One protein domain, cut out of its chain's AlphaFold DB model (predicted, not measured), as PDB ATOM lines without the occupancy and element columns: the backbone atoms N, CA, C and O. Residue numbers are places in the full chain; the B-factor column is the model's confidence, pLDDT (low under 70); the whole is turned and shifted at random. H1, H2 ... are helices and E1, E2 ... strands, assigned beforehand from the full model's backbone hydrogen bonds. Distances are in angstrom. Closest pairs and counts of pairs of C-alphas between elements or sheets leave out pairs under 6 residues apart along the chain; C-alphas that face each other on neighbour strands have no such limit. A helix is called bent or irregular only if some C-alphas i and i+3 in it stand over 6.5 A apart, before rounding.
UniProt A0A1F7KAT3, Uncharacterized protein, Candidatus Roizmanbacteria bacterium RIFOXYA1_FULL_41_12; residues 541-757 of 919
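Overview. This is residues 541 to 757 of the 919 residues of an uncharacterized protein of Candidatus Roizmanbacteria bacterium RIFOXYA1_FULL_41_12 (UniProt A0A1F7KAT3). A strongly twisted sheet of ten strands curls round one helix, H5; H1, H2 and H6 pack on that helix, while H3 and H4 cover part of the sheet's opposite face. The long strands E3, E4 and E5 make the sheet's broad body, and E6, E8, E10 and E9 continue it. The printed part has 217 residues, with six named helices and ten named strands, which along the chain are H1, H2, E1, E2, E3, E4, E5, E6, H3, H4, E7, H5, E8, E9, E10 and H6; the class is mixed, helices and strands, and the sheet is branched at E5, with E4 on one side of it and E6 and E7 on the other side, its neighbour pairs antiparallel but for E6 and E8, which are parallel. The whole is compact, with a radius of gyration of the C-alphas of 16.9 A and spans of 49 by 42 by 33 A.

Arrangement. H1, residues 541 to 546, precedes H2, residues 550 to 554, which only grazes the sheet. A meander follows, each strand the antiparallel neighbour of the one before and in a hairpin with it: E1 (556 to 560), E2 (563 to 566), E3 (580 to 589), E4 (595 to 604), E5 (610 to 620) and E6 (626 to 629). Within hydrogen-bond range are N 557 and O 565, 2.8 A; N 564 and O 587, 2.8 A; N 586 and O 598, 2.9 A; N 597 and O 618, 2.8 A; N 619 and O 628, 2.9 A. H3, residues 633 to 637, lies over E4 on the same face as H4, residues 648 to 657. E7, residues 664 to 666, pairs with E5 through N 615 and O 665, 2.9 A. On the opposite face is the hub H5, residues 675 to 689; its closest C-alphas to H1 are Leu 689 and Ile 541, 6.4 A, and to H2 Gln 686 and Phe 553, 6.5 A. E8 (694 to 698) is parallel to E6, with N 629 and O 696 at 2.8 A, and antiparallel to E10 (734 to 738), with N 697 and O 735 at 2.7 A. E9 (721 to 723) and E10 form a hairpin, with N 721 and O 736 at 2.8 A. H6, residues 742 to 755, touches H5 residues 678 to 682 alone; the closest C-alphas are Gln 748 and Tyr 681, 6.2 A. H6 is irregular, with C-alphas 743 and 746 7.5 A apart, and has 8 of 10 O i to N i+4 pairs within range; H1 to H5 have every pair.

Along the chain. H1 begins at C-alpha 541 (-39.793, -32.116, 18.219). E3 is 30.3 A long, E4 28.6 A, E5 29.0 A and H5 21.6 A. H6, 20.4 A, ends at C-alpha 755 (-47.243, -29.854, 3.840).

Size, cuts and confidence. The C-alphas farthest apart, Ser 607 and Asp 728, are 52.5 A apart. The printed part has no cut; the links E2 to E3 and E8 to E9 are long. Mean pLDDT of the printed part is 71.7; 83 residues are under 70, among them 630 to 647 and 716 to 748.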
ATOM      1  N   ILE A 541     -40.731 -31.049  18.588       61.72
ATOM      2  CA  ILE A 541     -39.793 -32.116  18.219       61.72
ATOM      3  C   ILE A 541     -40.512 -33.479  18.073       61.72
ATOM      4  O   ILE A 541     -40.442 -34.052  16.987       61.72
ATOM      5  N   PRO A 542     -41.286 -33.963  19.065       61.38
ATOM      6  CA  PRO A 542     -42.157 -35.133  18.964       61.38
ATOM      7  C   PRO A 542     -43.035 -35.212  17.714       61.38
ATOM      8  O   PRO A 542     -43.309 -36.312  17.241       61.38
ATOM      9  N   TYR A 543     -43.496 -34.093  17.142       68.44
ATOM     10  CA  TYR A 543     -44.255 -34.124  15.887       68.44
ATOM     11  C   TYR A 543     -43.376 -34.363  14.667       68.44
ATOM     12  O   TYR A 543     -43.728 -35.190  13.829       68.44
ATOM     13  N   LEU A 544     -42.222 -33.698  14.580       71.12
ATOM     14  CA  LEU A 544     -41.245 -33.993  13.533       71.12
ATOM     15  C   LEU A 544     -40.744 -35.438  13.636       71.12
ATOM     16  O   LEU A 544     -40.562 -36.090  12.613       71.12
ATOM     17  N   GLU A 545     -40.560 -35.958  14.850       72.69
ATOM     18  CA  GLU A 545     -40.217 -37.362  15.098       72.69
ATOM     19  C   GLU A 545     -41.342 -38.307  14.656       72.69
ATOM     20  O   GLU A 545     -41.086 -39.246  13.904       72.69
ATOM     21  N   LYS A 546     -42.600 -38.028  15.034       68.50
ATOM     22  CA  LYS A 546     -43.778 -38.804  14.595       68.50
ATOM     23  C   LYS A 546     -43.958 -38.809  13.077       68.50
ATOM     24  O   LYS A 546     -44.423 -39.806  12.535       68.50
ATOM     25  N   LEU A 547     -43.612 -37.712  12.407       70.00
ATOM     26  CA  LEU A 547     -43.665 -37.593  10.949       70.00
ATOM     27  C   LEU A 547     -42.407 -38.146  10.254       70.00
ATOM     28  O   LEU A 547     -42.357 -38.161   9.029       70.00
ATOM     29  N   GLY A 548     -41.383 -38.585  10.998       76.31
ATOM     30  CA  GLY A 548     -40.118 -39.056  10.421       76.31
ATOM     31  C   GLY A 548     -39.298 -37.956   9.729       76.31
ATOM     32  O   GLY A 548     -38.487 -38.243   8.851       76.31
ATOM     33  N   LEU A 549     -39.515 -36.692  10.101       79.62
ATOM     34  CA  LEU A 549     -38.898 -35.510   9.489       79.62
ATOM     35  C   LEU A 549     -37.764 -34.910  10.330       79.62
ATOM     36  O   LEU A 549     -37.010 -34.090   9.812       79.62
ATOM     37  N   SER A 550     -37.614 -35.307  11.599       79.75
ATOM     38  CA  SER A 550     -36.640 -34.711  12.536       79.75
ATOM     39  C   SER A 550     -35.210 -34.660  11.974       79.75
ATOM     40  O   SER A 550     -34.544 -33.624  12.040       79.75
ATOM     41  N   ASP A 551     -34.764 -35.733  11.314       79.88
ATOM     42  CA  ASP A 551     -33.428 -35.816  10.710       79.88
ATOM     43  C   ASP A 551     -33.224 -34.800   9.575       79.88
ATOM     44  O   ASP A 551     -32.141 -34.234   9.425       79.88
ATOM     45  N   GLN A 552     -34.269 -34.509   8.794       80.81
ATOM     46  CA  GLN A 552     -34.188 -33.585   7.657       80.81
ATOM     47  C   GLN A 552     -34.002 -32.130   8.119       80.81
ATOM     48  O   GLN A 552     -33.308 -31.358   7.461       80.81
ATOM     49  N   PHE A 553     -34.570 -31.775   9.275       84.81
ATOM     50  CA  PHE A 553     -34.477 -30.435   9.873       84.81
ATOM     51  C   PHE A 553     -33.280 -30.269  10.828       84.81
ATOM     52  O   PHE A 553     -32.888 -29.145  11.146       84.81
ATOM     53  N   SER A 554     -32.693 -31.367  11.315       83.81
ATOM     54  CA  SER A 554     -31.536 -31.346  12.226       83.81
ATOM     55  C   SER A 554     -30.197 -31.619  11.527       83.81
ATOM     56  O   SER A 554     -29.137 -31.343  12.094       83.81
ATOM     57  N   SER A 555     -30.221 -32.102  10.281       85.94
ATOM     58  CA  SER A 555     -29.025 -32.339   9.472       85.94
ATOM     59  C   SER A 555     -28.473 -31.042   8.868       85.94
ATOM     60  O   SER A 555     -28.908 -30.591   7.806       85.94
ATOM     61  N   TRP A 556     -27.449 -30.483   9.514       88.06
ATOM     62  CA  TRP A 556     -26.743 -29.280   9.068       88.06
ATOM     63  C   TRP A 556     -25.475 -29.604   8.267       88.06
ATOM     64  O   TRP A 556     -24.609 -30.350   8.723       88.06
ATOM     65  N   GLN A 557     -25.333 -28.980   7.100       87.62
ATOM     66  CA  GLN A 557     -24.121 -28.972   6.286       87.62
ATOM     67  C   GLN A 557     -23.410 -27.623   6.426       87.62
ATOM     68  O   GLN A 557     -24.010 -26.575   6.200       87.62
ATOM     69  N   GLU A 558     -22.123 -27.637   6.773       86.38
ATOM     70  CA  GLU A 558     -21.303 -26.421   6.819       86.38
ATOM     71  C   GLU A 558     -20.978 -25.938   5.394       86.38
ATOM     72  O   GLU A 558     -20.479 -26.704   4.567       86.38
ATOM     73  N   LEU A 559     -21.283 -24.669   5.103       79.25
ATOM     74  CA  LEU A 559     -20.994 -24.013   3.820       79.25
ATOM     75  C   LEU A 559     -19.654 -23.276   3.867       79.25
ATOM     76  O   LEU A 559     -18.840 -23.358   2.949       79.25
ATOM     77  N   THR A 560     -19.438 -22.539   4.953       75.81
ATOM     78  CA  THR A 560     -18.198 -21.843   5.303       75.81
ATOM     79  C   THR A 560     -18.038 -21.857   6.816       75.81
ATOM     80  O   THR A 560     -19.022 -22.117   7.506       75.81
ATOM     81  N   PRO A 561     -16.839 -21.554   7.351       79.75
ATOM     82  CA  PRO A 561     -16.610 -21.578   8.791       79.75
ATOM     83  C   PRO A 561     -17.676 -20.804   9.576       79.75
ATOM     84  O   PRO A 561     -17.760 -19.577   9.477       79.75
ATOM     85  N   GLY A 562     -18.482 -21.540  10.347       78.25
ATOM     86  CA  GLY A 562     -19.544 -20.988  11.196       78.25
ATOM     87  C   GLY A 562     -20.877 -20.678  10.499       78.25
ATOM     88  O   GLY A 562     -21.757 -20.116  11.151       78.25
ATOM     89  N   ILE A 563     -21.050 -21.032   9.218       84.75
ATOM     90  CA  ILE A 563     -22.316 -20.913   8.475       84.75
ATOM     91  C   ILE A 563     -22.763 -22.289   7.984       84.75
ATOM     92  O   ILE A 563     -22.032 -22.992   7.285       84.75
ATOM     93  N   PHE A 564     -24.010 -22.634   8.284       87.44
ATOM     94  CA  PHE A 564     -24.603 -23.936   8.022       87.44
ATOM     95  C   PHE A 564     -25.902 -23.807   7.224       87.44
ATOM     96  O   PHE A 564     -26.609 -22.806   7.332       87.44
ATOM     97  N   THR A 565     -26.238 -24.841   6.456       88.88
ATOM     98  CA  THR A 565     -27.527 -24.995   5.770       88.88
ATOM     99  C   THR A 565     -28.127 -26.363   6.050       88.88
ATOM    100  O   THR A 565     -27.391 -27.341   6.181       88.88
ATOM    101  N   THR A 566     -29.450 -26.459   6.102       89.06
ATOM    102  CA  THR A 566     -30.129 -27.756   5.975       89.06
ATOM    103  C   THR A 566     -30.074 -28.230   4.522       89.06
ATOM    104  O   THR A 566     -29.783 -27.445   3.609       89.06
ATOM    105  N   GLN A 567     -30.384 -29.507   4.289       84.81
ATOM    106  CA  GLN A 567     -30.753 -29.958   2.944       84.81
ATOM    107  C   GLN A 567     -32.080 -29.313   2.516       84.81
ATOM    108  O   GLN A 567     -32.851 -28.832   3.351       84.81
ATOM    109  N   GLU A 568     -32.336 -29.288   1.208       85.75
ATOM    110  CA  GLU A 568     -33.618 -28.833   0.673       85.75
ATOM    111  C   GLU A 568     -34.687 -29.898   0.918       85.75
ATOM    112  O   GLU A 568     -34.571 -31.037   0.464       85.75
ATOM    113  N   ILE A 569     -35.737 -29.509   1.632       88.38
ATOM    114  CA  ILE A 569     -36.842 -30.368   2.041       88.38
ATOM    115  C   ILE A 569     -38.021 -30.106   1.101       88.38
ATOM    116  O   ILE A 569     -38.544 -28.994   1.059       88.38
ATOM    117  N   GLU A 570     -38.445 -31.103   0.326       86.75
ATOM    118  CA  GLU A 570     -39.595 -30.967  -0.580       86.75
ATOM    119  C   GLU A 570     -40.922 -30.966   0.200       86.75
ATOM    120  O   GLU A 570     -41.197 -31.857   1.001       86.75
ATOM    121  N   LEU A 571     -41.760 -29.961  -0.054       87.50
ATOM    122  CA  LEU A 571     -43.091 -29.796   0.535       87.50
ATOM    123  C   LEU A 571     -44.139 -30.385  -0.415       87.50
ATOM    124  O   LEU A 571     -44.819 -29.665  -1.157       87.50
ATOM    125  N   THR A 572     -44.234 -31.713  -0.431       79.06
ATOM    126  CA  THR A 572     -45.039 -32.488  -1.393       79.06
ATOM    127  C   THR A 572     -46.510 -32.076  -1.435       79.06
ATOM    128  O   THR A 572     -47.111 -32.060  -2.510       79.06
ATOM    129  N   GLY A 573     -47.083 -31.669  -0.303       72.69
ATOM    130  CA  GLY A 573     -48.482 -31.251  -0.197       72.69
ATOM    131  C   GLY A 573     -48.806 -29.879  -0.802       72.69
ATOM    132  O   GLY A 573     -49.978 -29.505  -0.890       72.69
ATOM    133  N   LEU A 574     -47.794 -29.120  -1.239       75.31
ATOM    134  CA  LEU A 574     -47.969 -27.858  -1.967       75.31
ATOM    135  C   LEU A 574     -47.791 -27.998  -3.482       75.31
ATOM    136  O   LEU A 574     -48.025 -27.027  -4.201       75.31
ATOM    137  N   ALA A 575     -47.386 -29.167  -3.987       70.31
ATOM    138  CA  ALA A 575     -47.133 -29.357  -5.411       70.31
ATOM    139  C   ALA A 575     -48.408 -29.116  -6.245       70.31
ATOM    140  O   ALA A 575     -49.441 -29.753  -6.031       70.31
ATOM    141  N   ARG A 576     -48.339 -28.187  -7.208       70.06
ATOM    142  CA  ARG A 576     -49.455 -27.800  -8.095       70.06
ATOM    143  C   ARG A 576     -48.923 -27.485  -9.491       70.06
ATOM    144  O   ARG A 576     -47.881 -26.851  -9.611       70.06
ATOM    145  N   ASP A 577     -49.616 -27.923 -10.541       63.94
ATOM    146  CA  ASP A 577     -49.363 -27.524 -11.940       63.94
ATOM    147  C   ASP A 577     -47.894 -27.619 -12.406       63.94
ATOM    148  O   ASP A 577     -47.373 -26.747 -13.103       63.94
ATOM    149  N   GLY A 578     -47.186 -28.680 -12.001       64.00
ATOM    150  CA  GLY A 578     -45.774 -28.887 -12.351       64.00
ATOM    151  C   GLY A 578     -44.785 -27.997 -11.587       64.00
ATOM    152  O   GLY A 578     -43.592 -28.020 -11.891       64.00
ATOM    153  N   LYS A 579     -45.250 -27.239 -10.593       77.50
ATOM    154  CA  LYS A 579     -44.428 -26.496  -9.640       77.50
ATOM    155  C   LYS A 579     -44.191 -27.333  -8.388       77.50
ATOM    156  O   LYS A 579     -45.110 -27.969  -7.869       77.50
ATOM    157  N   ARG A 580     -42.957 -27.305  -7.899       83.25
ATOM    158  CA  ARG A 580     -42.520 -27.936  -6.653       83.25
ATOM    159  C   ARG A 580     -42.170 -26.869  -5.639       83.25
ATOM    160  O   ARG A 580     -41.726 -25.786  -6.014       83.25
ATOM    161  N   PHE A 581     -42.359 -27.179  -4.368       87.31
ATOM    162  CA  PHE A 581     -42.056 -26.259  -3.285       87.31
ATOM    163  C   PHE A 581     -41.036 -26.894  -2.356       87.31
ATOM    164  O   PHE A 581     -41.149 -28.075  -2.038       87.31
ATOM    165  N   HIS A 582     -40.046 -26.117  -1.936       89.19
ATOM    166  CA  HIS A 582     -38.959 -26.586  -1.087       89.19
ATOM    167  C   HIS A 582     -38.748 -25.639   0.089       89.19
ATOM    168  O   HIS A 582     -38.901 -24.424  -0.041       89.19
ATOM    169  N   TYR A 583     -38.366 -26.205   1.225       92.25
ATOM    170  CA  TYR A 583     -37.936 -25.499   2.421       92.25
ATOM    171  C   TYR A 583     -36.442 -25.729   2.652       92.25
ATOM    172  O   TYR A 583     -35.952 -26.843   2.482       92.25
ATOM    173  N   PHE A 584     -35.720 -24.696   3.075       90.75
ATOM    174  CA  PHE A 584     -34.383 -24.849   3.648       90.75
ATOM    175  C   PHE A 584     -34.126 -23.769   4.700       90.75
ATOM    176  O   PHE A 584     -34.718 -22.687   4.647       90.75
ATOM    177  N   ALA A 585     -33.220 -24.036   5.638       91.44
ATOM    178  CA  ALA A 585     -32.797 -23.069   6.642       91.44
ATOM    179  C   ALA A 585     -31.289 -22.828   6.593       91.44
ATOM    180  O   ALA A 585     -30.504 -23.736   6.325       91.44
ATOM    181  N   LEU A 586     -30.892 -21.594   6.892       89.38
ATOM    182  CA  LEU A 586     -29.509 -21.184   7.102       89.38
ATOM    183  C   LEU A 586     -29.297 -20.834   8.569       89.38
ATOM    184  O   LEU A 586     -30.173 -20.222   9.182       89.38
ATOM    185  N   ARG A 587     -28.125 -21.176   9.104       90.19
ATOM    186  CA  ARG A 587     -27.696 -20.816  10.456       90.19
ATOM    187  C   ARG A 587     -26.302 -20.205  10.435       90.19
ATOM    188  O   ARG A 587     -25.426 -20.716   9.744       90.19
ATOM    189  N   LYS A 588     -26.072 -19.169  11.239       87.88
ATOM    190  CA  LYS A 588     -24.730 -18.700  11.598       87.88
ATOM    191  C   LYS A 588     -24.568 -18.692  13.107       87.88
ATOM    192  O   LYS A 588     -25.371 -18.069  13.795       87.88
ATOM    193  N   ASP A 589     -23.514 -19.336  13.586       87.00
ATOM    194  CA  ASP A 589     -23.160 -19.337  15.003       87.00
ATOM    195  C   ASP A 589     -22.117 -18.243  15.259       87.00
ATOM    196  O   ASP A 589     -21.055 -18.212  14.627       87.00
ATOM    197  N   ASN A 590     -22.436 -17.307  16.151       82.44
ATOM    198  CA  ASN A 590     -21.574 -16.175  16.463       82.44
ATOM    199  C   ASN A 590     -20.679 -16.465  17.682       82.44
ATOM    200  O   ASN A 590     -21.028 -17.270  18.547       82.44
ATOM    201  N   PRO A 591     -19.531 -15.769  17.809       78.25
ATOM    202  CA  PRO A 591     -18.623 -15.942  18.946       78.25
ATOM    203  C   PRO A 591     -19.214 -15.572  20.314       78.25
ATOM    204  O   PRO A 591     -18.654 -15.952  21.337       78.25
ATOM    205  N   ASP A 592     -20.301 -14.801  20.343       76.88
ATOM    206  CA  ASP A 592     -20.997 -14.351  21.554       76.88
ATOM    207  C   ASP A 592     -22.099 -15.323  22.016       76.88
ATOM    208  O   ASP A 592     -22.924 -14.965  22.853       76.88
ATOM    209  N   ASN A 593     -22.106 -16.553  21.491       77.88
ATOM    210  CA  ASN A 593     -23.125 -17.584  21.717       77.88
ATOM    211  C   ASN A 593     -24.532 -17.221  21.207       77.88
ATOM    212  O   ASN A 593     -25.498 -17.887  21.586       77.88
ATOM    213  N   THR A 594     -24.675 -16.209  20.347       82.12
ATOM    214  CA  THR A 594     -25.912 -16.016  19.576       82.12
ATOM    215  C   THR A 594     -25.892 -16.871  18.307       82.12
ATOM    216  O   THR A 594     -24.836 -17.094  17.711       82.12
ATOM    217  N   SER A 595     -27.064 -17.318  17.855       87.06
ATOM    218  CA  SER A 595     -27.207 -18.017  16.570       87.06
ATOM    219  C   SER A 595     -28.280 -17.343  15.726       87.06
ATOM    220  O   SER A 595     -29.410 -17.159  16.175       87.06
ATOM    221  N   GLN A 596     -27.934 -16.983  14.494       88.19
ATOM    222  CA  GLN A 596     -28.835 -16.345  13.534       88.19
ATOM    223  C   GLN A 596     -29.414 -17.393  12.596       88.19
ATOM    224  O   GLN A 596     -28.656 -18.205  12.066       88.19
ATOM    225  N   TYR A 597     -30.720 -17.343  12.354       90.19
ATOM    226  CA  TYR A 597     -31.439 -18.266  11.485       90.19
ATOM    227  C   TYR A 597     -32.178 -17.515  10.380       90.19
ATOM    228  O   TYR A 597     -32.769 -16.463  10.622       90.19
ATOM    229  N   SER A 598     -32.178 -18.090   9.176       89.69
ATOM    230  CA  SER A 598     -33.040 -17.665   8.071       89.69
ATOM    231  C   SER A 598     -33.694 -18.880   7.422       89.69
ATOM    232  O   SER A 598     -33.031 -19.701   6.785       89.69
ATOM    233  N   CYS A 599     -35.004 -19.001   7.608       91.50
ATOM    234  CA  CYS A 599     -35.844 -20.062   7.060       91.50
ATOM    235  C   CYS A 599     -36.451 -19.593   5.739       91.50
ATOM    236  O   CYS A 599     -37.062 -18.530   5.696       91.50
ATOM    237  N   ASN A 600     -36.307 -20.372   4.670       90.19
ATOM    238  CA  ASN A 600     -36.643 -19.950   3.314       90.19
ATOM    239  C   ASN A 600     -37.582 -20.947   2.634       90.19
ATOM    240  O   ASN A 600     -37.408 -22.162   2.737       90.19
ATOM    241  N   LEU A 601     -38.557 -20.409   1.904       90.19
ATOM    242  CA  LEU A 601     -39.496 -21.161   1.079       90.19
ATOM    243  C   LEU A 601     -39.237 -20.859  -0.401       90.19
ATOM    244  O   LEU A 601     -39.123 -19.694  -0.796       90.19
ATOM    245  N   VAL A 602     -39.169 -21.903  -1.222       88.44
ATOM    246  CA  VAL A 602     -38.771 -21.856  -2.636       88.44
ATOM    247  C   VAL A 602     -39.840 -22.504  -3.504       88.44
ATOM    248  O   VAL A 602     -40.315 -23.583  -3.178       88.44
ATOM    249  N   GLU A 603     -40.184 -21.885  -4.628       88.06
ATOM    250  CA  GLU A 603     -40.909 -22.503  -5.742       88.06
ATOM    251  C   GLU A 603     -39.899 -22.906  -6.824       88.06
ATOM    252  O   GLU A 603     -39.049 -22.108  -7.209       88.06
ATOM    253  N   THR A 604     -40.000 -24.125  -7.346       83.31
ATOM    254  CA  THR A 604     -39.245 -24.603  -8.509       83.31
ATOM    255  C   THR A 604     -40.220 -25.000  -9.604       83.31
ATOM    256  O   THR A 604     -41.103 -25.830  -9.390       83.31
ATOM    257  N   THR A 605     -40.092 -24.412 -10.787       79.81
ATOM    258  CA  THR A 605     -40.950 -24.734 -11.932       79.81
ATOM    259  C   THR A 605     -40.511 -26.033 -12.615       79.81
ATOM    260  O   THR A 605     -39.385 -26.503 -12.442       79.81
ATOM    261  N   ALA A 606     -41.371 -26.598 -13.469       70.12
ATOM    262  CA  ALA A 606     -41.050 -27.787 -14.267       70.12
ATOM    263  C   ALA A 606     -39.822 -27.608 -15.187       70.12
ATOM    264  O   ALA A 606     -39.199 -28.594 -15.573       70.12
ATOM    265  N   SER A 607     -39.459 -26.365 -15.535       73.44
ATOM    266  CA  SER A 607     -38.248 -26.041 -16.303       73.44
ATOM    267  C   SER A 607     -36.978 -25.944 -15.448       73.44
ATOM    268  O   SER A 607     -35.909 -25.678 -15.996       73.44
ATOM    269  N   GLY A 608     -37.074 -26.163 -14.131       71.00
ATOM    270  CA  GLY A 608     -35.960 -26.068 -13.184       71.00
ATOM    271  C   GLY A 608     -35.624 -24.639 -12.755       71.00
ATOM    272  O   GLY A 608     -34.573 -24.418 -12.161       71.00
ATOM    273  N   GLU A 609     -36.482 -23.663 -13.062       77.69
ATOM    274  CA  GLU A 609     -36.308 -22.288 -12.594       77.69
ATOM    275  C   GLU A 609     -36.766 -22.182 -11.140       77.69
ATOM    276  O   GLU A 609     -37.883 -22.577 -10.805       77.69
ATOM    277  N   THR A 610     -35.899 -21.647 -10.289       77.25
ATOM    278  CA  THR A 610     -36.115 -21.553  -8.847       77.25
ATOM    279  C   THR A 610     -36.389 -20.118  -8.425       77.25
ATOM    280  O   THR A 610     -35.655 -19.196  -8.790       77.25
ATOM    281  N   LYS A 611     -37.409 -19.923  -7.596       82.62
ATOM    282  CA  LYS A 611     -37.853 -18.622  -7.109       82.62
ATOM    283  C   LYS A 611     -38.092 -18.686  -5.611       82.62
ATOM    284  O   LYS A 611     -38.900 -19.471  -5.134       82.62
ATOM    285  N   ILE A 612     -37.441 -17.811  -4.856       83.69
ATOM    286  CA  ILE A 612     -37.686 -17.697  -3.415       83.69
ATOM    287  C   ILE A 612     -39.006 -16.963  -3.191       83.69
ATOM    288  O   ILE A 612     -39.201 -15.875  -3.734       83.69
ATOM    289  N   ILE A 613     -39.921 -17.550  -2.428       84.94
ATOM    290  CA  ILE A 613     -41.296 -17.053  -2.273       84.94
ATOM    291  C   ILE A 613     -41.607 -16.546  -0.868       84.94
ATOM    292  O   ILE A 613     -42.511 -15.727  -0.732       84.94
ATOM    293  N   GLY A 614     -40.842 -16.940   0.149       85.00
ATOM    294  CA  GLY A 614     -40.965 -16.364   1.484       85.00
ATOM    295  C   GLY A 614     -39.760 -16.635   2.374       85.00
ATOM    296  O   GLY A 614     -38.963 -17.528   2.076       85.00
ATOM    297  N   HIS A 615     -39.646 -15.866   3.455       86.50
ATOM    298  CA  HIS A 615     -38.635 -16.057   4.494       86.50
ATOM    299  C   HIS A 615     -39.165 -15.753   5.903       86.50
ATOM    300  O   HIS A 615     -40.125 -14.991   6.060       86.50
ATOM    301  N   VAL A 616     -38.528 -16.365   6.906       88.50
ATOM    302  CA  VAL A 616     -38.677 -16.084   8.343       88.50
ATOM    303  C   VAL A 616     -37.286 -16.037   8.978       88.50
ATOM    304  O   VAL A 616     -36.548 -17.023   8.929       88.50
ATOM    305  N   ASP A 617     -36.950 -14.909   9.592       87.31
ATOM    306  CA  ASP A 617     -35.641 -14.613  10.169       87.31
ATOM    307  C   ASP A 617     -35.739 -14.423  11.694       87.31
ATOM    308  O   ASP A 617     -36.539 -13.618  12.179       87.31
ATOM    309  N   PHE A 618     -34.889 -15.113  12.461       88.25
ATOM    310  CA  PHE A 618     -34.824 -14.969  13.924       88.25
ATOM    311  C   PHE A 618     -33.405 -15.159  14.477       88.25
ATOM    312  O   PHE A 618     -32.555 -15.800  13.857       88.25
ATOM    313  N   THR A 619     -33.134 -14.596  15.657       87.00
ATOM    314  CA  THR A 619     -31.839 -14.706  16.352       87.00
ATOM    315  C   THR A 619     -32.038 -15.300  17.735       87.00
ATOM    316  O   THR A 619     -32.716 -14.695  18.559       87.00
ATOM    317  N   LYS A 620     -31.410 -16.444  18.012       87.06
ATOM    318  CA  LYS A 620     -31.335 -17.007  19.363       87.06
ATOM    319  C   LYS A 620     -30.437 -16.135  20.237       87.06
ATOM    320  O   LYS A 620     -29.289 -15.869  19.863       87.06
ATOM    321  N   LEU A 621     -30.956 -15.721  21.389       82.44
ATOM    322  CA  LEU A 621     -30.248 -14.871  22.339       82.44
ATOM    323  C   LEU A 621     -29.157 -15.654  23.083       82.44
ATOM    324  O   LEU A 621     -29.281 -16.854  23.343       82.44
ATOM    325  N   ALA A 622     -28.068 -14.965  23.427       76.75
ATOM    326  CA  ALA A 622     -26.918 -15.574  24.084       76.75
ATOM    327  C   ALA A 622     -27.315 -16.170  25.441       76.75
ATOM    328  O   ALA A 622     -27.903 -15.488  26.277       76.75
ATOM    329  N   ASN A 623     -26.948 -17.434  25.671       71.38
ATOM    330  CA  ASN A 623     -27.235 -18.169  26.911       71.38
ATOM    331  C   ASN A 623     -28.726 -18.173  27.310       71.38
ATOM    332  O   ASN A 623     -29.046 -18.258  28.494       71.38
ATOM    333  N   SER A 624     -29.626 -18.086  26.330       74.00
ATOM    334  CA  SER A 624     -31.071 -18.081  26.536       74.00
ATOM    335  C   SER A 624     -31.752 -19.140  25.666       74.00
ATOM    336  O   SER A 624     -31.222 -19.568  24.635       74.00
ATOM    337  N   ASN A 625     -32.946 -19.551  26.090       76.81
ATOM    338  CA  ASN A 625     -33.858 -20.369  25.294       76.81
ATOM    339  C   ASN A 625     -34.850 -19.496  24.503       76.81
ATOM    340  O   ASN A 625     -35.811 -20.005  23.937       76.81
ATOM    341  N   GLU A 626     -34.620 -18.187  24.440       80.94
ATOM    342  CA  GLU A 626     -35.446 -17.239  23.698       80.94
ATOM    343  C   GLU A 626     -34.775 -16.793  22.394       80.94
ATOM    344  O   GLU A 626     -33.545 -16.828  22.247       80.94
ATOM    345  N   ALA A 627     -35.588 -16.356  21.437       82.38
ATOM    346  CA  ALA A 627     -35.125 -15.768  20.190       82.38
ATOM    347  C   ALA A 627     -35.963 -14.558  19.776       82.38
ATOM    348  O   ALA A 627     -37.157 -14.515  20.040       82.38
ATOM    349  N   ASP A 628     -35.355 -13.628  19.044       82.00
ATOM    350  CA  ASP A 628     -36.035 -12.440  18.526       82.00
ATOM    351  C   ASP A 628     -36.137 -12.491  16.997       82.00
ATOM    352  O   ASP A 628     -35.126 -12.634  16.287       82.00
ATOM    353  N   CYS A 629     -37.352 -12.314  16.469       79.75
ATOM    354  CA  CYS A 629     -37.586 -12.012  15.062       79.75
ATOM    355  C   CYS A 629     -36.882 -10.701  14.735       79.75
ATOM    356  O   CYS A 629     -37.195  -9.638  15.268       79.75
ATOM    357  N   SER A 630     -35.880 -10.792  13.876       66.75
ATOM    358  CA  SER A 630     -34.927  -9.712  13.666       66.75
ATOM    359  C   SER A 630     -34.647  -9.567  12.186       66.75
ATOM    360  O   SER A 630     -34.573 -10.540  11.440       66.75
ATOM    361  N   THR A 631     -34.522  -8.324  11.750       66.88
ATOM    362  CA  THR A 631     -34.513  -7.990  10.330       66.88
ATOM    363  C   THR A 631     -33.150  -8.291   9.697       66.88
ATOM    364  O   THR A 631     -32.098  -8.160  10.334       66.88
ATOM    365  N   ASN A 632     -33.166  -8.652   8.410       62.31
ATOM    366  CA  ASN A 632     -31.989  -8.699   7.540       62.31
ATOM    367  C   ASN A 632     -30.922  -9.746   7.942       62.31
ATOM    368  O   ASN A 632     -29.715  -9.468   7.879       62.31
ATOM    369  N   GLN A 633     -31.339 -10.952   8.349       68.75
ATOM    370  CA  GLN A 633     -30.401 -11.977   8.826       68.75
ATOM    371  C   GLN A 633     -29.531 -12.536   7.708       68.75
ATOM    372  O   GLN A 633     -28.343 -12.741   7.924       68.75
ATOM    373  N   LEU A 634     -30.043 -12.681   6.484       66.50
ATOM    374  CA  LEU A 634     -29.243 -13.172   5.352       66.50
ATOM    375  C   LEU A 634     -28.021 -12.290   5.049       66.50
ATOM    376  O   LEU A 634     -26.931 -12.815   4.823       66.50
ATOM    377  N   SER A 635     -28.153 -10.961   5.128       65.62
ATOM    378  CA  SER A 635     -27.013 -10.043   4.956       65.62
ATOM    379  C   SER A 635     -26.013 -10.118   6.115       65.62
ATOM    380  O   SER A 635     -24.820  -9.882   5.928       65.62
ATOM    381  N   ARG A 636     -26.482 -10.438   7.329       68.00
ATOM    382  CA  ARG A 636     -25.634 -10.605   8.524       68.00
ATOM    383  C   ARG A 636     -24.936 -11.964   8.552       68.00
ATOM    384  O   ARG A 636     -23.779 -12.050   8.980       68.00
ATOM    385  N   ILE A 637     -25.612 -12.998   8.057       69.81
ATOM    386  CA  ILE A 637     -25.073 -14.338   7.837       69.81
ATOM    387  C   ILE A 637     -23.932 -14.226   6.823       69.81
ATOM    388  O   ILE A 637     -22.783 -14.524   7.154       69.81
ATOM    389  N   PHE A 638     -24.201 -13.654   5.648       66.25
ATOM    390  CA  PHE A 638     -23.210 -13.427   4.596       66.25
ATOM    391  C   PHE A 638     -22.582 -12.027   4.692       66.25
ATOM    392  O   PHE A 638     -22.701 -11.194   3.799       66.25
ATOM    393  N   SER A 639     -21.860 -11.768   5.786       61.06
ATOM    394  CA  SER A 639     -21.112 -10.514   5.994       61.06
ATOM    395  C   SER A 639     -19.840 -10.383   5.128       61.06
ATOM    396  O   SER A 639     -19.105  -9.404   5.243       61.06
ATOM    397  N   GLN A 640     -19.543 -11.383   4.294       56.25
ATOM    398  CA  GLN A 640     -18.424 -11.457   3.346       56.25
ATOM    399  C   GLN A 640     -18.952 -11.929   1.977       56.25
ATOM    400  O   GLN A 640     -20.035 -12.514   1.937       56.25
ATOM    401  N   PRO A 641     -18.241 -11.682   0.853       55.94
ATOM    402  CA  PRO A 641     -18.706 -12.105  -0.467       55.94
ATOM    403  C   PRO A 641     -19.043 -13.598  -0.497       55.94
ATOM    404  O   PRO A 641     -18.298 -14.421   0.036       55.94
ATOM    405  N   LEU A 642     -20.186 -13.904  -1.119       59.16
ATOM    406  CA  LEU A 642     -20.752 -15.244  -1.222       59.16
ATOM    407  C   LEU A 642     -19.684 -16.259  -1.676       59.16
ATOM    408  O   LEU A 642     -18.956 -15.984  -2.635       59.16
ATOM    409  N   PRO A 643     -19.597 -17.436  -1.037       60.19
ATOM    410  CA  PRO A 643     -18.755 -18.527  -1.511       60.19
ATOM    411  C   PRO A 643     -19.094 -18.878  -2.961       60.19
ATOM    412  O   PRO A 643     -20.258 -18.864  -3.357       60.19
ATOM    413  N   ASN A 644     -18.090 -19.253  -3.757       56.28
ATOM    414  CA  ASN A 644     -18.297 -19.626  -5.162       56.28
ATOM    415  C   ASN A 644     -19.136 -20.914  -5.347       56.28
ATOM    416  O   ASN A 644     -19.537 -21.212  -6.468       56.28
ATOM    417  N   GLU A 645     -19.404 -21.662  -4.271       59.25
ATOM    418  CA  GLU A 645     -20.068 -22.976  -4.270       59.25
ATOM    419  C   GLU A 645     -21.451 -22.959  -3.591       59.25
ATOM    420  O   GLU A 645     -21.876 -23.944  -2.992       59.25
ATOM    421  N   LEU A 646     -22.179 -21.842  -3.653       65.06
ATOM    422  CA  LEU A 646     -23.566 -21.826  -3.181       65.06
ATOM    423  C   LEU A 646     -24.501 -22.537  -4.160       65.06
ATOM    424  O   LEU A 646     -24.370 -22.401  -5.380       65.06
ATOM    425  N   THR A 647     -25.504 -23.237  -3.624       68.81
ATOM    426  CA  THR A 647     -26.608 -23.738  -4.446       68.81
ATOM    427  C   THR A 647     -27.355 -22.554  -5.086       68.81
ATOM    428  O   THR A 647     -27.403 -21.459  -4.504       68.81
ATOM    429  N   PRO A 648     -27.958 -22.729  -6.280       71.50
ATOM    430  CA  PRO A 648     -28.718 -21.668  -6.950       71.50
ATOM    431  C   PRO A 648     -29.788 -21.026  -6.052       71.50
ATOM    432  O   PRO A 648     -29.995 -19.814  -6.108       71.50
ATOM    433  N   ASN A 649     -30.398 -21.816  -5.166       72.88
ATOM    434  CA  ASN A 649     -31.419 -21.366  -4.224       72.88
ATOM    435  C   ASN A 649     -30.872 -20.416  -3.157       72.88
ATOM    436  O   ASN A 649     -31.453 -19.356  -2.935       72.88
ATOM    437  N   ILE A 650     -29.721 -20.727  -2.553       73.25
ATOM    438  CA  ILE A 650     -29.108 -19.867  -1.528       73.25
ATOM    439  C   ILE A 650     -28.661 -18.538  -2.140       73.25
ATOM    440  O   ILE A 650     -28.881 -17.475  -1.557       73.25
ATOM    441  N   LYS A 651     -28.098 -18.582  -3.354       73.38
ATOM    442  CA  LYS A 651     -27.731 -17.372  -4.096       73.38
ATOM    443  C   LYS A 651     -28.957 -16.505  -4.400       73.38
ATOM    444  O   LYS A 651     -28.934 -15.308  -4.131       73.38
ATOM    445  N   THR A 652     -30.037 -17.118  -4.885       73.06
ATOM    446  CA  THR A 652     -31.294 -16.414  -5.187       73.06
ATOM    447  C   THR A 652     -31.937 -15.832  -3.920       73.06
ATOM    448  O   THR A 652     -32.480 -14.731  -3.964       73.06
ATOM    449  N   ALA A 653     -31.857 -16.527  -2.778       70.19
ATOM    450  CA  ALA A 653     -32.368 -16.037  -1.493       70.19
ATOM    451  C   ALA A 653     -31.585 -14.833  -0.989       70.19
ATOM    452  O   ALA A 653     -32.190 -13.826  -0.620       70.19
ATOM    453  N   TYR A 654     -30.256 -14.907  -1.045       70.94
ATOM    454  CA  TYR A 654     -29.413 -13.770  -0.710       70.94
ATOM    455  C   TYR A 654     -29.731 -12.568  -1.607       70.94
ATOM    456  O   TYR A 654     -30.047 -11.503  -1.090       70.94
ATOM    457  N   GLU A 655     -29.733 -12.737  -2.932       72.75
ATOM    458  CA  GLU A 655     -29.996 -11.646  -3.882       72.75
ATOM    459  C   GLU A 655     -31.395 -11.027  -3.713       72.75
ATOM    460  O   GLU A 655     -31.549  -9.813  -3.854       72.75
ATOM    461  N   LYS A 656     -32.416 -11.833  -3.392       71.56
ATOM    462  CA  LYS A 656     -33.800 -11.356  -3.247       71.56
ATOM    463  C   LYS A 656     -34.057 -10.623  -1.931       71.56
ATOM    464  O   LYS A 656     -34.828  -9.664  -1.913       71.56
ATOM    465  N   TRP A 657     -33.469 -11.092  -0.833       66.00
ATOM    466  CA  TRP A 657     -33.759 -10.576   0.508       66.00
ATOM    467  C   TRP A 657     -32.703  -9.614   1.047       66.00
ATOM    468  O   TRP A 657     -32.915  -9.013   2.102       66.00
ATOM    469  N   GLN A 658     -31.596  -9.419   0.327       64.69
ATOM    470  CA  GLN A 658     -30.586  -8.427   0.677       64.69
ATOM    471  C   GLN A 658     -31.228  -7.041   0.855       64.69
ATOM    472  O   GLN A 658     -31.785  -6.466  -0.077       64.69
ATOM    473  N   GLY A 659     -31.138  -6.490   2.070       57.38
ATOM    474  CA  GLY A 659     -31.673  -5.164   2.400       57.38
ATOM    475  C   GLY A 659     -33.164  -5.125   2.752       57.38
ATOM    476  O   GLY A 659     -33.702  -4.034   2.936       57.38
ATOM    477  N   ASN A 660     -33.833  -6.275   2.870       65.75
ATOM    478  CA  ASN A 660     -35.217  -6.325   3.331       65.75
ATOM    479  C   ASN A 660     -35.311  -6.038   4.844       65.75
ATOM    480  O   ASN A 660     -34.500  -6.528   5.632       65.75
ATOM    481  N   LEU A 661     -36.308  -5.242   5.235       62.41
ATOM    482  CA  LEU A 661     -36.545  -4.829   6.623       62.41
ATOM    483  C   LEU A 661     -37.559  -5.723   7.346       62.41
ATOM    484  O   LEU A 661     -37.738  -5.569   8.542       62.41
ATOM    485  N   GLU A 662     -38.231  -6.645   6.662       72.19
ATOM    486  CA  GLU A 662     -39.254  -7.501   7.276       72.19
ATOM    487  C   GLU A 662     -38.639  -8.840   7.706       72.19
ATOM    488  O   GLU A 662     -38.014  -9.518   6.890       72.19
ATOM    489  N   ALA A 663     -38.821  -9.231   8.974       75.38
ATOM    490  CA  ALA A 663     -38.356 -10.522   9.496       75.38
ATOM    491  C   ALA A 663     -39.193 -11.705   8.978       75.38
ATOM    492  O   ALA A 663     -38.685 -12.815   8.880       75.38
ATOM    493  N   VAL A 664     -40.452 -11.467   8.595       79.06
ATOM    494  CA  VAL A 664     -41.324 -12.452   7.945       79.06
ATOM    495  C   VAL A 664     -41.917 -11.836   6.692       79.06
ATOM    496  O   VAL A 664     -42.507 -10.756   6.749       79.06
ATOM    497  N   LYS A 665     -41.786 -12.514   5.551       80.50
ATOM    498  CA  LYS A 665     -42.390 -12.046   4.301       80.50
ATOM    499  C   LYS A 665     -42.737 -13.189   3.374       80.50
ATOM    500  O   LYS A 665     -42.007 -14.166   3.258       80.50
ATOM    501  N   VAL A 666     -43.820 -12.996   2.630       80.44
ATOM    502  CA  VAL A 666     -44.171 -13.791   1.454       80.44
ATOM    503  C   VAL A 666     -44.326 -12.842   0.267       80.44
ATOM    504  O   VAL A 666     -44.806 -11.713   0.416       80.44
ATOM    505  N   ALA A 667     -43.874 -13.279  -0.906       78.38
ATOM    506  CA  ALA A 667     -43.982 -12.526  -2.149       78.38
ATOM    507  C   ALA A 667     -45.454 -12.188  -2.462       78.38
ATOM    508  O   ALA A 667     -46.366 -12.956  -2.152       78.38
ATOM    509  N   GLN A 668     -45.690 -10.997  -3.017       72.56
ATOM    510  CA  GLN A 668     -47.015 -10.372  -3.088       72.56
ATOM    511  C   GLN A 668     -48.041 -11.233  -3.836       72.56
ATOM    512  O   GLN A 668     -49.178 -11.360  -3.393       72.56
ATOM    513  N   GLU A 669     -47.611 -11.880  -4.912       74.31
ATOM    514  CA  GLU A 669     -48.405 -12.774  -5.754       74.31
ATOM    515  C   GLU A 669     -48.825 -14.089  -5.064       74.31
ATOM    516  O   GLU A 669     -49.650 -14.827  -5.596       74.31
ATOM    517  N   TYR A 670     -48.286 -14.369  -3.873       72.06
ATOM    518  CA  TYR A 670     -48.610 -15.538  -3.046       72.06
ATOM    519  C   TYR A 670     -49.374 -15.176  -1.759       72.06
ATOM    520  O   TYR A 670     -49.675 -16.054  -0.942       72.06
ATOM    521  N   ARG A 671     -49.696 -13.893  -1.540       67.25
ATOM    522  CA  ARG A 671     -50.508 -13.462  -0.388       67.25
ATOM    523  C   ARG A 671     -51.921 -14.056  -0.479       67.25
ATOM    524  O   ARG A 671     -52.452 -14.249  -1.564       67.25
ATOM    525  N   GLY A 672     -52.510 -14.392   0.671       60.81
ATOM    526  CA  GLY A 672     -53.841 -15.016   0.757       60.81
ATOM    527  C   GLY A 672     -53.875 -16.537   0.537       60.81
ATOM    528  O   GLY A 672     -54.877 -17.166   0.851       60.81
ATOM    529  N   GLN A 673     -52.776 -17.161   0.095       68.44
ATOM    530  CA  GLN A 673     -52.713 -18.609  -0.177       68.44
ATOM    531  C   GLN A 673     -52.312 -19.461   1.046       68.44
ATOM    532  O   GLN A 673     -51.981 -20.636   0.915       68.44
ATOM    533  N   GLY A 674     -52.256 -18.869   2.243       70.62
ATOM    534  CA  GLY A 674     -51.832 -19.559   3.471       70.62
ATOM    535  C   GLY A 674     -50.322 -19.816   3.598       70.62
ATOM    536  O   GLY A 674     -49.878 -20.288   4.638       70.62
ATOM    537  N   LEU A 675     -49.502 -19.445   2.608       79.81
ATOM    538  CA  LEU A 675     -48.056 -19.725   2.608       79.81
ATOM    539  C   LEU A 675     -47.273 -19.008   3.722       79.81
ATOM    540  O   LEU A 675     -46.240 -19.509   4.157       79.81
ATOM    541  N   GLY A 676     -47.785 -17.880   4.228       80.38
ATOM    542  CA  GLY A 676     -47.226 -17.205   5.405       80.38
ATOM    543  C   GLY A 676     -47.337 -18.058   6.670       80.38
ATOM    544  O   GLY A 676     -46.370 -18.182   7.414       80.38
ATOM    545  N   LYS A 677     -48.489 -18.712   6.873       82.62
ATOM    546  CA  LYS A 677     -48.700 -19.672   7.967       82.62
ATOM    547  C   LYS A 677     -47.758 -20.867   7.828       82.62
ATOM    548  O   LYS A 677     -47.123 -21.264   8.800       82.62
ATOM    549  N   SER A 678     -47.639 -21.410   6.616       85.75
ATOM    550  CA  SER A 678     -46.788 -22.572   6.344       85.75
ATOM    551  C   SER A 678     -45.323 -22.311   6.702       85.75
ATOM    552  O   SER A 678     -44.727 -23.084   7.448       85.75
ATOM    553  N   ILE A 679     -44.740 -21.208   6.212       87.56
ATOM    554  CA  ILE A 679     -43.332 -20.895   6.492       87.56
ATOM    555  C   ILE A 679     -43.096 -20.522   7.960       87.56
ATOM    556  O   ILE A 679     -42.061 -20.889   8.514       87.56
ATOM    557  N   TRP A 680     -44.065 -19.867   8.609       88.19
ATOM    558  CA  TRP A 680     -44.012 -19.577  10.041       88.19
ATOM    559  C   TRP A 680     -43.882 -20.861  10.865       88.19
ATOM    560  O   TRP A 680     -42.936 -21.018  11.632       88.19
ATOM    561  N   TYR A 681     -44.758 -21.839  10.640       86.62
ATOM    562  CA  TYR A 681     -44.732 -23.108  11.370       86.62
ATOM    563  C   TYR A 681     -43.510 -23.982  11.075       86.62
ATOM    564  O   TYR A 681     -43.029 -24.674  11.979       86.62
ATOM    565  N   LEU A 682     -42.977 -23.932   9.853       88.12
ATOM    566  CA  LEU A 682     -41.694 -24.560   9.527       88.12
ATOM    567  C   LEU A 682     -40.540 -23.898  10.301       88.12
ATOM    568  O   LEU A 682     -39.679 -24.593  10.835       88.12
ATOM    569  N   ALA A 683     -40.548 -22.568  10.435       88.94
ATOM    570  CA  ALA A 683     -39.546 -21.837  11.208       88.94
ATOM    571  C   ALA A 683     -39.636 -22.117  12.719       88.94
ATOM    572  O   ALA A 683     -38.603 -22.341  13.350       88.94
ATOM    573  N   LEU A 684     -40.846 -22.199  13.288       87.06
ATOM    574  CA  LEU A 684     -41.046 -22.626  14.682       87.06
ATOM    575  C   LEU A 684     -40.480 -24.035  14.923       87.06
ATOM    576  O   LEU A 684     -39.812 -24.278  15.925       87.06
ATOM    577  N   SER A 685     -40.696 -24.949  13.973       86.19
ATOM    578  CA  SER A 685     -40.167 -26.321  14.024       86.19
ATOM    579  C   SER A 685     -38.632 -26.333  14.043       86.19
ATOM    580  O   SER A 685     -38.017 -27.053  14.832       86.19
ATOM    581  N   GLN A 686     -38.006 -25.477  13.229       87.75
ATOM    582  CA  GLN A 686     -36.556 -25.300  13.215       87.75
ATOM    583  C   GLN A 686     -36.027 -24.688  14.521       87.75
ATOM    584  O   GLN A 686     -34.976 -25.109  15.012       87.75
ATOM    585  N   GLY A 687     -36.751 -23.720  15.092       86.31
ATOM    586  CA  GLY A 687     -36.408 -23.090  16.366       86.31
ATOM    587  C   GLY A 687     -36.485 -24.061  17.547       86.31
ATOM    588  O   GLY A 687     -35.564 -24.108  18.364       86.31
ATOM    589  N   ALA A 688     -37.514 -24.912  17.588       82.94
ATOM    590  CA  ALA A 688     -37.650 -25.948  18.610       82.94
ATOM    591  C   ALA A 688     -36.443 -26.903  18.627       82.94
ATOM    592  O   ALA A 688     -35.885 -27.175  19.689       82.94
ATOM    593  N   LEU A 689     -35.978 -27.351  17.452       84.06
ATOM    594  CA  LEU A 689     -34.772 -28.184  17.327       84.06
ATOM    595  C   LEU A 689     -33.490 -27.468  17.783       84.06
ATOM    596  O   LEU A 689     -32.535 -28.119  18.200       84.06
ATOM    597  N   ALA A 690     -33.468 -26.134  17.744       81.06
ATOM    598  CA  ALA A 690     -32.380 -25.318  18.280       81.06
ATOM    599  C   ALA A 690     -32.477 -25.085  19.805       81.06
ATOM    600  O   ALA A 690     -31.670 -24.334  20.370       81.06
ATOM    601  N   GLY A 691     -33.450 -25.705  20.482       77.88
ATOM    602  CA  GLY A 691     -33.703 -25.536  21.912       77.88
ATOM    603  C   GLY A 691     -34.295 -24.171  22.265       77.88
ATOM    604  O   GLY A 691     -34.044 -23.673  23.360       77.88
ATOM    605  N   ILE A 692     -35.006 -23.537  21.329       82.12
ATOM    606  CA  ILE A 692     -35.750 -22.300  21.581       82.12
ATOM    607  C   ILE A 692     -37.128 -22.674  22.130       82.12
ATOM    608  O   ILE A 692     -37.828 -23.501  21.547       82.12
ATOM    609  N   THR A 693     -37.510 -22.064  23.245       74.81
ATOM    610  CA  THR A 693     -38.812 -22.226  23.899       74.81
ATOM    611  C   THR A 693     -39.730 -21.034  23.658       74.81
ATOM    612  O   THR A 693     -40.936 -21.178  23.796       74.81
ATOM    613  N   LYS A 694     -39.198 -19.872  23.259       79.19
ATOM    614  CA  LYS A 694     -39.993 -18.663  22.996       79.19
ATOM    615  C   LYS A 694     -39.395 -17.821  21.872       79.19
ATOM    616  O   LYS A 694     -38.179 -17.640  21.823       79.19
ATOM    617  N   ILE A 695     -40.243 -17.296  20.987       78.81
ATOM    618  CA  ILE A 695     -39.853 -16.355  19.927       78.81
ATOM    619  C   ILE A 695     -40.595 -15.029  20.112       78.81
ATOM    620  O   ILE A 695     -41.824 -14.995  20.082       78.81
ATOM    621  N   ASN A 696     -39.854 -13.935  20.274       78.44
ATOM    622  CA  ASN A 696     -40.379 -12.580  20.392       78.44
ATOM    623  C   ASN A 696     -40.436 -11.907  19.011       78.44
ATOM    624  O   ASN A 696     -39.486 -11.953  18.231       78.44
ATOM    625  N   ILE A 697     -41.548 -11.248  18.711       73.31
ATOM    626  CA  ILE A 697     -41.801 -10.491  17.486       73.31
ATOM    627  C   ILE A 697     -41.748  -9.010  17.841       73.31
ATOM    628  O   ILE A 697     -42.641  -8.487  18.507       73.31
ATOM    629  N   ILE A 698     -40.686  -8.344  17.396       67.69
ATOM    630  CA  ILE A 698     -40.447  -6.925  17.660       67.69
ATOM    631  C   ILE A 698     -40.957  -6.112  16.465       67.69
ATOM    632  O   ILE A 698     -40.552  -6.367  15.329       67.69
ATOM    633  N   GLY A 699     -41.842  -5.142  16.709       61.00
ATOM    634  CA  GLY A 699     -42.367  -4.255  15.669       61.00
ATOM    635  C   GLY A 699     -43.401  -4.930  14.766       61.00
ATOM    636  O   GLY A 699     -43.233  -4.990  13.547       61.00
ATOM    637  N   ASP A 700     -44.483  -5.444  15.350       66.12
ATOM    638  CA  ASP A 700     -45.564  -6.100  14.611       66.12
ATOM    639  C   ASP A 700     -46.401  -5.110  13.774       66.12
ATOM    640  O   ASP A 700     -47.433  -4.590  14.204       66.12
ATOM    641  N   LEU A 701     -45.960  -4.874  12.535       62.84
ATOM    642  CA  LEU A 701     -46.627  -3.999  11.561       62.84
ATOM    643  C   LEU A 701     -47.872  -4.623  10.911       62.84
ATOM    644  O   LEU A 701     -48.521  -3.975  10.088       62.84
ATOM    645  N   THR A 702     -48.194  -5.881  11.227       59.78
ATOM    646  CA  THR A 702     -49.376  -6.557  10.668       59.78
ATOM    647  C   THR A 702     -50.652  -6.201  11.419       59.78
ATOM    648  O   THR A 702     -51.751  -6.378  10.887       59.78
ATOM    649  N   ARG A 703     -50.508  -5.652  12.630       57.94
ATOM    650  CA  ARG A 703     -51.623  -5.207  13.453       57.94
ATOM    651  C   ARG A 703     -52.399  -4.091  12.754       57.94
ATOM    652  O   ARG A 703     -51.840  -3.056  12.397       57.94
ATOM    653  N   GLY A 704     -53.691  -4.323  12.545       48.19
ATOM    654  CA  GLY A 704     -54.607  -3.352  11.941       48.19
ATOM    655  C   GLY A 704     -54.518  -3.185  10.427       48.19
ATOM    656  O   GLY A 704     -55.177  -2.316   9.863       48.19
ATOM    657  N   GLN A 705     -53.771  -4.056   9.744       49.22
ATOM    658  CA  GLN A 705     -53.746  -4.126   8.277       49.22
ATOM    659  C   GLN A 705     -54.996  -4.818   7.690       49.22
ATOM    660  O   GLN A 705     -55.184  -4.822   6.475       49.22
ATOM    661  N   ARG A 706     -55.845  -5.430   8.530       46.16
ATOM    662  CA  ARG A 706     -57.082  -6.114   8.126       46.16
ATOM    663  C   ARG A 706     -58.294  -5.184   8.260       46.16
ATOM    664  O   ARG A 706     -58.607  -4.797   9.385       46.16
ATOM    665  N   PRO A 707     -59.017  -4.866   7.168       34.97
ATOM    666  CA  PRO A 707     -60.202  -4.001   7.228       34.97
ATOM    667  C   PRO A 707     -61.337  -4.576   8.087       34.97
ATOM    668  O   PRO A 707     -62.114  -3.825   8.668       34.97
ATOM    669  N   ASP A 708     -61.428  -5.905   8.169       35.69
ATOM    670  CA  ASP A 708     -62.426  -6.654   8.935       35.69
ATOM    671  C   ASP A 708     -62.034  -6.869  10.407       35.69
ATOM    672  O   ASP A 708     -62.890  -7.154  11.241       35.69
ATOM    673  N   GLN A 709     -60.744  -6.718  10.735       43.94
ATOM    674  CA  GLN A 709     -60.189  -6.867  12.084       43.94
ATOM    675  C   GLN A 709     -59.067  -5.837  12.328       43.94
ATOM    676  O   GLN A 709     -57.895  -6.206  12.427       43.94
ATOM    677  N   PRO A 710     -59.399  -4.537  12.452       35.81
ATOM    678  CA  PRO A 710     -58.422  -3.443  12.524       35.81
ATOM    679  C   PRO A 710     -57.565  -3.422  13.807       35.81
ATOM    680  O   PRO A 710     -56.664  -2.597  13.923       35.81
ATOM    681  N   ALA A 711     -57.796  -4.339  14.753       40.81
ATOM    682  CA  ALA A 711     -56.953  -4.554  15.934       40.81
ATOM    683  C   ALA A 711     -56.109  -5.845  15.873       40.81
ATOM    684  O   ALA A 711     -55.206  -6.017  16.694       40.81
ATOM    685  N   GLY A 712     -56.387  -6.742  14.918       47.56
ATOM    686  CA  GLY A 712     -55.780  -8.072  14.850       47.56
ATOM    687  C   GLY A 712     -54.440  -8.086  14.118       47.56
ATOM    688  O   GLY A 712     -54.244  -7.354  13.143       47.56
ATOM    689  N   SER A 713     -53.532  -8.943  14.579       65.69
ATOM    690  CA  SER A 713     -52.236  -9.225  13.955       65.69
ATOM    691  C   SER A 713     -52.231 -10.555  13.187       65.69
ATOM    692  O   SER A 713     -52.965 -11.497  13.497       65.69
ATOM    693  N   PHE A 714     -51.372 -10.661  12.170       69.19
ATOM    694  CA  PHE A 714     -51.066 -11.925  11.498       69.19
ATOM    695  C   PHE A 714     -50.581 -12.994  12.488       69.19
ATOM    696  O   PHE A 714     -50.989 -14.144  12.379       69.19
ATOM    697  N   TYR A 715     -49.751 -12.618  13.461       72.00
ATOM    698  CA  TYR A 715     -49.134 -13.552  14.402       72.00
ATOM    699  C   TYR A 715     -50.103 -14.017  15.490       72.00
ATOM    700  O   TYR A 715     -50.083 -15.190  15.861       72.00
ATOM    701  N   GLU A 716     -50.999 -13.140  15.944       67.00
ATOM    702  CA  GLU A 716     -52.091 -13.498  16.861       67.00
ATOM    703  C   GLU A 716     -53.049 -14.508  16.229       67.00
ATOM    704  O   GLU A 716     -53.425 -15.494  16.855       67.00
ATOM    705  N   ASN A 717     -53.364 -14.335  14.938       66.62
ATOM    706  CA  ASN A 717     -54.161 -15.301  14.174       66.62
ATOM    707  C   ASN A 717     -53.481 -16.677  14.036       66.62
ATOM    708  O   ASN A 717     -54.128 -17.653  13.656       66.62
ATOM    709  N   LEU A 718     -52.180 -16.757  14.321       66.69
ATOM    710  CA  LEU A 718     -51.397 -17.992  14.355       66.69
ATOM    711  C   LEU A 718     -51.089 -18.458  15.787       66.69
ATOM    712  O   LEU A 718     -50.274 -19.361  15.960       66.69
ATOM    713  N   GLY A 719     -51.746 -17.868  16.793       59.06
ATOM    714  CA  GLY A 719     -51.640 -18.269  18.196       59.06
ATOM    715  C   GLY A 719     -50.489 -17.622  18.966       59.06
ATOM    716  O   GLY A 719     -50.044 -18.199  19.952       59.06
ATOM    717  N   SER A 720     -49.976 -16.471  18.516       63.09
ATOM    718  CA  SER A 720     -49.010 -15.679  19.296       63.09
ATOM    719  C   SER A 720     -49.728 -14.791  20.308       63.09
ATOM    720  O   SER A 720     -50.728 -14.161  19.968       63.09
ATOM    721  N   ASP A 721     -49.177 -14.685  21.511       54.72
ATOM    722  CA  ASP A 721     -49.680 -13.805  22.559       54.72
ATOM    723  C   ASP A 721     -49.242 -12.361  22.294       54.72
ATOM    724  O   ASP A 721     -48.082 -12.087  21.962       54.72
ATOM    725  N   ALA A 722     -50.164 -11.412  22.440       51.03
ATOM    726  CA  ALA A 722     -49.840  -9.995  22.371       51.03
ATOM    727  C   ALA A 722     -49.069  -9.580  23.628       51.03
ATOM    728  O   ALA A 722     -49.563  -9.736  24.744       51.03
ATOM    729  N   LEU A 723     -47.886  -8.990  23.460       45.03
ATOM    730  CA  LEU A 723     -47.164  -8.351  24.557       45.03
ATOM    731  C   LEU A 723     -47.346  -6.840  24.422       45.03
ATOM    732  O   LEU A 723     -46.613  -6.166  23.699       45.03
ATOM    733  N   ILE A 724     -48.336  -6.276  25.111       38.34
ATOM    734  CA  ILE A 724     -48.466  -4.817  25.189       38.34
ATOM    735  C   ILE A 724     -47.490  -4.316  26.258       38.34
ATOM    736  O   ILE A 724     -47.827  -4.222  27.435       38.34
ATOM    737  N   LEU A 725     -46.264  -3.976  25.849       32.41
ATOM    738  CA  LEU A 725     -45.375  -3.162  26.678       32.41
ATOM    739  C   LEU A 725     -45.868  -1.711  26.624       32.41
ATOM    740  O   LEU A 725     -45.732  -1.015  25.616       32.41
ATOM    741  N   LEU A 726     -46.485  -1.252  27.712       28.84
ATOM    742  CA  LEU A 726     -46.876   0.143  27.871       28.84
ATOM    743  C   LEU A 726     -45.624   1.029  27.939       28.84
ATOM    744  O   LEU A 726     -44.930   1.060  28.944       28.84
ATOM    745  N   ARG A 727     -45.398   1.774  26.848       28.81
ATOM    746  CA  ARG A 727     -44.708   3.073  26.778       28.81
ATOM    747  C   ARG A 727     -43.413   3.196  27.591       28.81
ATOM    748  O   ARG A 727     -43.373   3.959  28.540       28.81
ATOM    749  N   ASP A 728     -42.329   2.616  27.095       28.45
ATOM    750  CA  ASP A 728     -41.014   3.242  27.224       28.45
ATOM    751  C   ASP A 728     -40.190   2.930  25.968       28.45
ATOM    752  O   ASP A 728     -40.010   1.780  25.588       28.45
ATOM    753  N   MET A 729     -39.726   3.988  25.296       26.33
ATOM    754  CA  MET A 729     -38.966   3.997  24.032       26.33
ATOM    755  C   MET A 729     -39.761   3.727  22.733       26.33
ATOM    756  O   MET A 729     -39.668   2.678  22.114       26.33
ATOM    757  N   GLY A 730     -40.470   4.744  22.224       31.88
ATOM    758  CA  GLY A 730     -40.638   4.895  20.764       31.88
ATOM    759  C   GLY A 730     -41.800   4.178  20.059       31.88
ATOM    760  O   GLY A 730     -41.853   4.239  18.837       31.88
ATOM    761  N   GLY A 731     -42.761   3.585  20.773       32.56
ATOM    762  CA  GLY A 731     -44.034   3.144  20.175       32.56
ATOM    763  C   GLY A 731     -43.972   1.869  19.322       32.56
ATOM    764  O   GLY A 731     -44.740   1.746  18.370       32.56
ATOM    765  N   GLU A 732     -43.088   0.923  19.643       44.03
ATOM    766  CA  GLU A 732     -43.045  -0.384  18.973       44.03
ATOM    767  C   GLU A 732     -44.019  -1.384  19.626       44.03
ATOM    768  O   GLU A 732     -44.107  -1.481  20.849       44.03
ATOM    769  N   ILE A 733     -44.786  -2.103  18.799       51.22
ATOM    770  CA  ILE A 733     -45.772  -3.121  19.207       51.22
ATOM    771  C   ILE A 733     -45.076  -4.488  19.239       51.22
ATOM    772  O   ILE A 733     -44.406  -4.844  18.265       51.22
ATOM    773  N   TYR A 734     -45.259  -5.260  20.318       56.44
ATOM    774  CA  TYR A 734     -44.634  -6.573  20.512       56.44
ATOM    775  C   TYR A 734     -45.671  -7.710  20.520       56.44
ATOM    776  O   TYR A 734     -46.788  -7.558  21.020       56.44
ATOM    777  N   SER A 735     -45.276  -8.871  19.998       61.69
ATOM    778  CA  SER A 735     -46.019 -10.141  20.080       61.69
ATOM    779  C   SER A 735     -45.029 -11.259  20.446       61.69
ATOM    780  O   SER A 735     -43.841 -11.123  20.167       61.69
ATOM    781  N   SER A 736     -45.448 -12.365  21.061       64.81
ATOM    782  CA  SER A 736     -44.556 -13.505  21.333       64.81
ATOM    783  C   SER A 736     -45.234 -14.852  21.129       64.81
ATOM    784  O   SER A 736     -46.409 -15.007  21.428       64.81
ATOM    785  N   THR A 737     -44.478 -15.842  20.666       65.12
ATOM    786  CA  THR A 737     -44.936 -17.228  20.528       65.12
ATOM    787  C   THR A 737     -44.149 -18.112  21.489       65.12
ATOM    788  O   THR A 737     -42.937 -18.267  21.330       65.12
ATOM    789  N   ASP A 738     -44.818 -18.699  22.478       66.56
ATOM    790  CA  ASP A 738     -44.250 -19.745  23.336       66.56
ATOM    791  C   ASP A 738     -44.365 -21.088  22.617       66.56
ATOM    792  O   ASP A 738     -45.488 -21.509  22.388       66.56
ATOM    793  N   LEU A 739     -43.246 -21.758  22.298       65.19
ATOM    794  CA  LEU A 739     -43.145 -23.019  21.533       65.19
ATOM    795  C   LEU A 739     -43.567 -24.280  22.326       65.19
ATOM    796  O   LEU A 739     -43.556 -25.386  21.776       65.19
ATOM    797  N   SER A 740     -43.920 -24.127  23.605       55.88
ATOM    798  CA  SER A 740     -44.416 -25.192  24.485       55.88
ATOM    799  C   SER A 740     -45.924 -25.126  24.756       55.88
ATOM    800  O   SER A 740     -46.496 -26.082  25.280       55.88
ATOM    801  N   SER A 741     -46.582 -24.029  24.374       53.44
ATOM    802  CA  SER A 741     -48.016 -23.846  24.598       53.44
ATOM    803  C   SER A 741     -48.868 -24.759  23.706       53.44
ATOM    804  O   SER A 741     -48.717 -24.827  22.487       53.44
ATOM    805  N   SER A 742     -49.817 -25.470  24.321       44.84
ATOM    806  CA  SER A 742     -50.699 -26.433  23.650       44.84
ATOM    807  C   SER A 742     -51.693 -25.806  22.669       44.84
ATOM    808  O   SER A 742     -52.273 -26.522  21.851       44.84
ATOM    809  N   THR A 743     -51.901 -24.488  22.739       45.41
ATOM    810  CA  THR A 743     -52.987 -23.766  22.054       45.41
ATOM    811  C   THR A 743     -52.895 -23.825  20.526       45.41
ATOM    812  O   THR A 743     -53.919 -23.799  19.848       45.41
ATOM    813  N   TYR A 744     -51.697 -23.967  19.956       56.28
ATOM    814  CA  TYR A 744     -51.485 -23.951  18.499       56.28
ATOM    815  C   TYR A 744     -50.815 -25.229  17.964       56.28
ATOM    816  O   TYR A 744     -50.719 -25.406  16.746       56.28
ATOM    817  N   LEU A 745     -50.399 -26.146  18.845       58.69
ATOM    818  CA  LEU A 745     -49.699 -27.382  18.478       58.69
ATOM    819  C   LEU A 745     -50.532 -28.284  17.551       58.69
ATOM    820  O   LEU A 745     -49.973 -28.899  16.645       58.69
ATOM    821  N   SER A 746     -51.861 -28.309  17.698       60.62
ATOM    822  CA  SER A 746     -52.769 -29.049  16.805       60.62
ATOM    823  C   SER A 746     -52.855 -28.423  15.408       60.62
ATOM    824  O   SER A 746     -52.620 -29.099  14.410       60.62
ATOM    825  N   SER A 747     -53.092 -27.108  15.328       64.69
ATOM    826  CA  SER A 747     -53.134 -26.353  14.065       64.69
ATOM    827  C   SER A 747     -51.807 -26.392  13.313       64.69
ATOM    828  O   SER A 747     -51.783 -26.352  12.079       64.69
ATOM    829  N   GLN A 748     -50.701 -26.441  14.053       68.88
ATOM    830  CA  GLN A 748     -49.365 -26.601  13.509       68.88
ATOM    831  C   GLN A 748     -49.115 -28.027  13.024       68.88
ATOM    832  O   GLN A 748     -48.632 -28.203  11.908       68.88
ATOM    833  N   LEU A 749     -49.480 -29.039  13.811       70.31
ATOM    834  CA  LEU A 749     -49.387 -30.441  13.412       70.31
ATOM    835  C   LEU A 749     -50.204 -30.724  12.145       70.31
ATOM    836  O   LEU A 749     -49.711 -31.402  11.246       70.31
ATOM    837  N   ASP A 750     -51.423 -30.199  12.052       71.00
ATOM    838  CA  ASP A 750     -52.286 -30.379  10.883       71.00
ATOM    839  C   ASP A 750     -51.717 -29.686   9.644       71.00
ATOM    840  O   ASP A 750     -51.761 -30.236   8.543       71.00
ATOM    841  N   GLU A 751     -51.104 -28.516   9.817       78.94
ATOM    842  CA  GLU A 751     -50.401 -27.836   8.734       78.94
ATOM    843  C   GLU A 751     -49.137 -28.599   8.307       78.94
ATOM    844  O   GLU A 751     -48.917 -28.770   7.113       78.94
ATOM    845  N   LEU A 752     -48.332 -29.124   9.237       76.81
ATOM    846  CA  LEU A 752     -47.168 -29.956   8.900       76.81
ATOM    847  C   LEU A 752     -47.602 -31.233   8.169       76.81
ATOM    848  O   LEU A 752     -47.055 -31.548   7.114       76.81
ATOM    849  N   LYS A 753     -48.647 -31.916   8.647       74.69
ATOM    850  CA  LYS A 753     -49.253 -33.046   7.929       74.69
ATOM    851  C   LYS A 753     -49.693 -32.641   6.528       74.69
ATOM    852  O   LYS A 753     -49.417 -33.382   5.597       74.69
ATOM    853  N   ARG A 754     -50.321 -31.467   6.365       81.00
ATOM    854  CA  ARG A 754     -50.737 -30.922   5.060       81.00
ATOM    855  C   ARG A 754     -49.550 -30.677   4.128       81.00
ATOM    856  O   ARG A 754     -49.672 -30.924   2.935       81.00
ATOM    857  N   LEU A 755     -48.433 -30.167   4.639       80.88
ATOM    858  CA  LEU A 755     -47.243 -29.854   3.840       80.88
ATOM    859  C   LEU A 755     -46.488 -31.108   3.394       80.88
ATOM    860  O   LEU A 755     -45.938 -31.125   2.293       80.88
ATOM    861  N   PHE A 756     -46.507 -32.145   4.227       74.44
ATOM    862  CA  PHE A 756     -45.782 -33.398   4.026       74.44
ATOM    863  C   PHE A 756     -46.706 -34.581   3.734       74.44
ATOM    864  O   PHE A 756     -46.307 -35.722   3.953       74.44
ATOM    865  N   VAL A 757     -47.931 -34.322   3.246       59.94
ATOM    866  CA  VAL A 757     -48.852 -35.380   2.810       59.94
ATOM    867  C   VAL A 757     -48.078 -36.289   1.865       59.94
ATOM    868  O   VAL A 757     -47.662 -35.865   0.778       59.94
TER     869      VAL A 757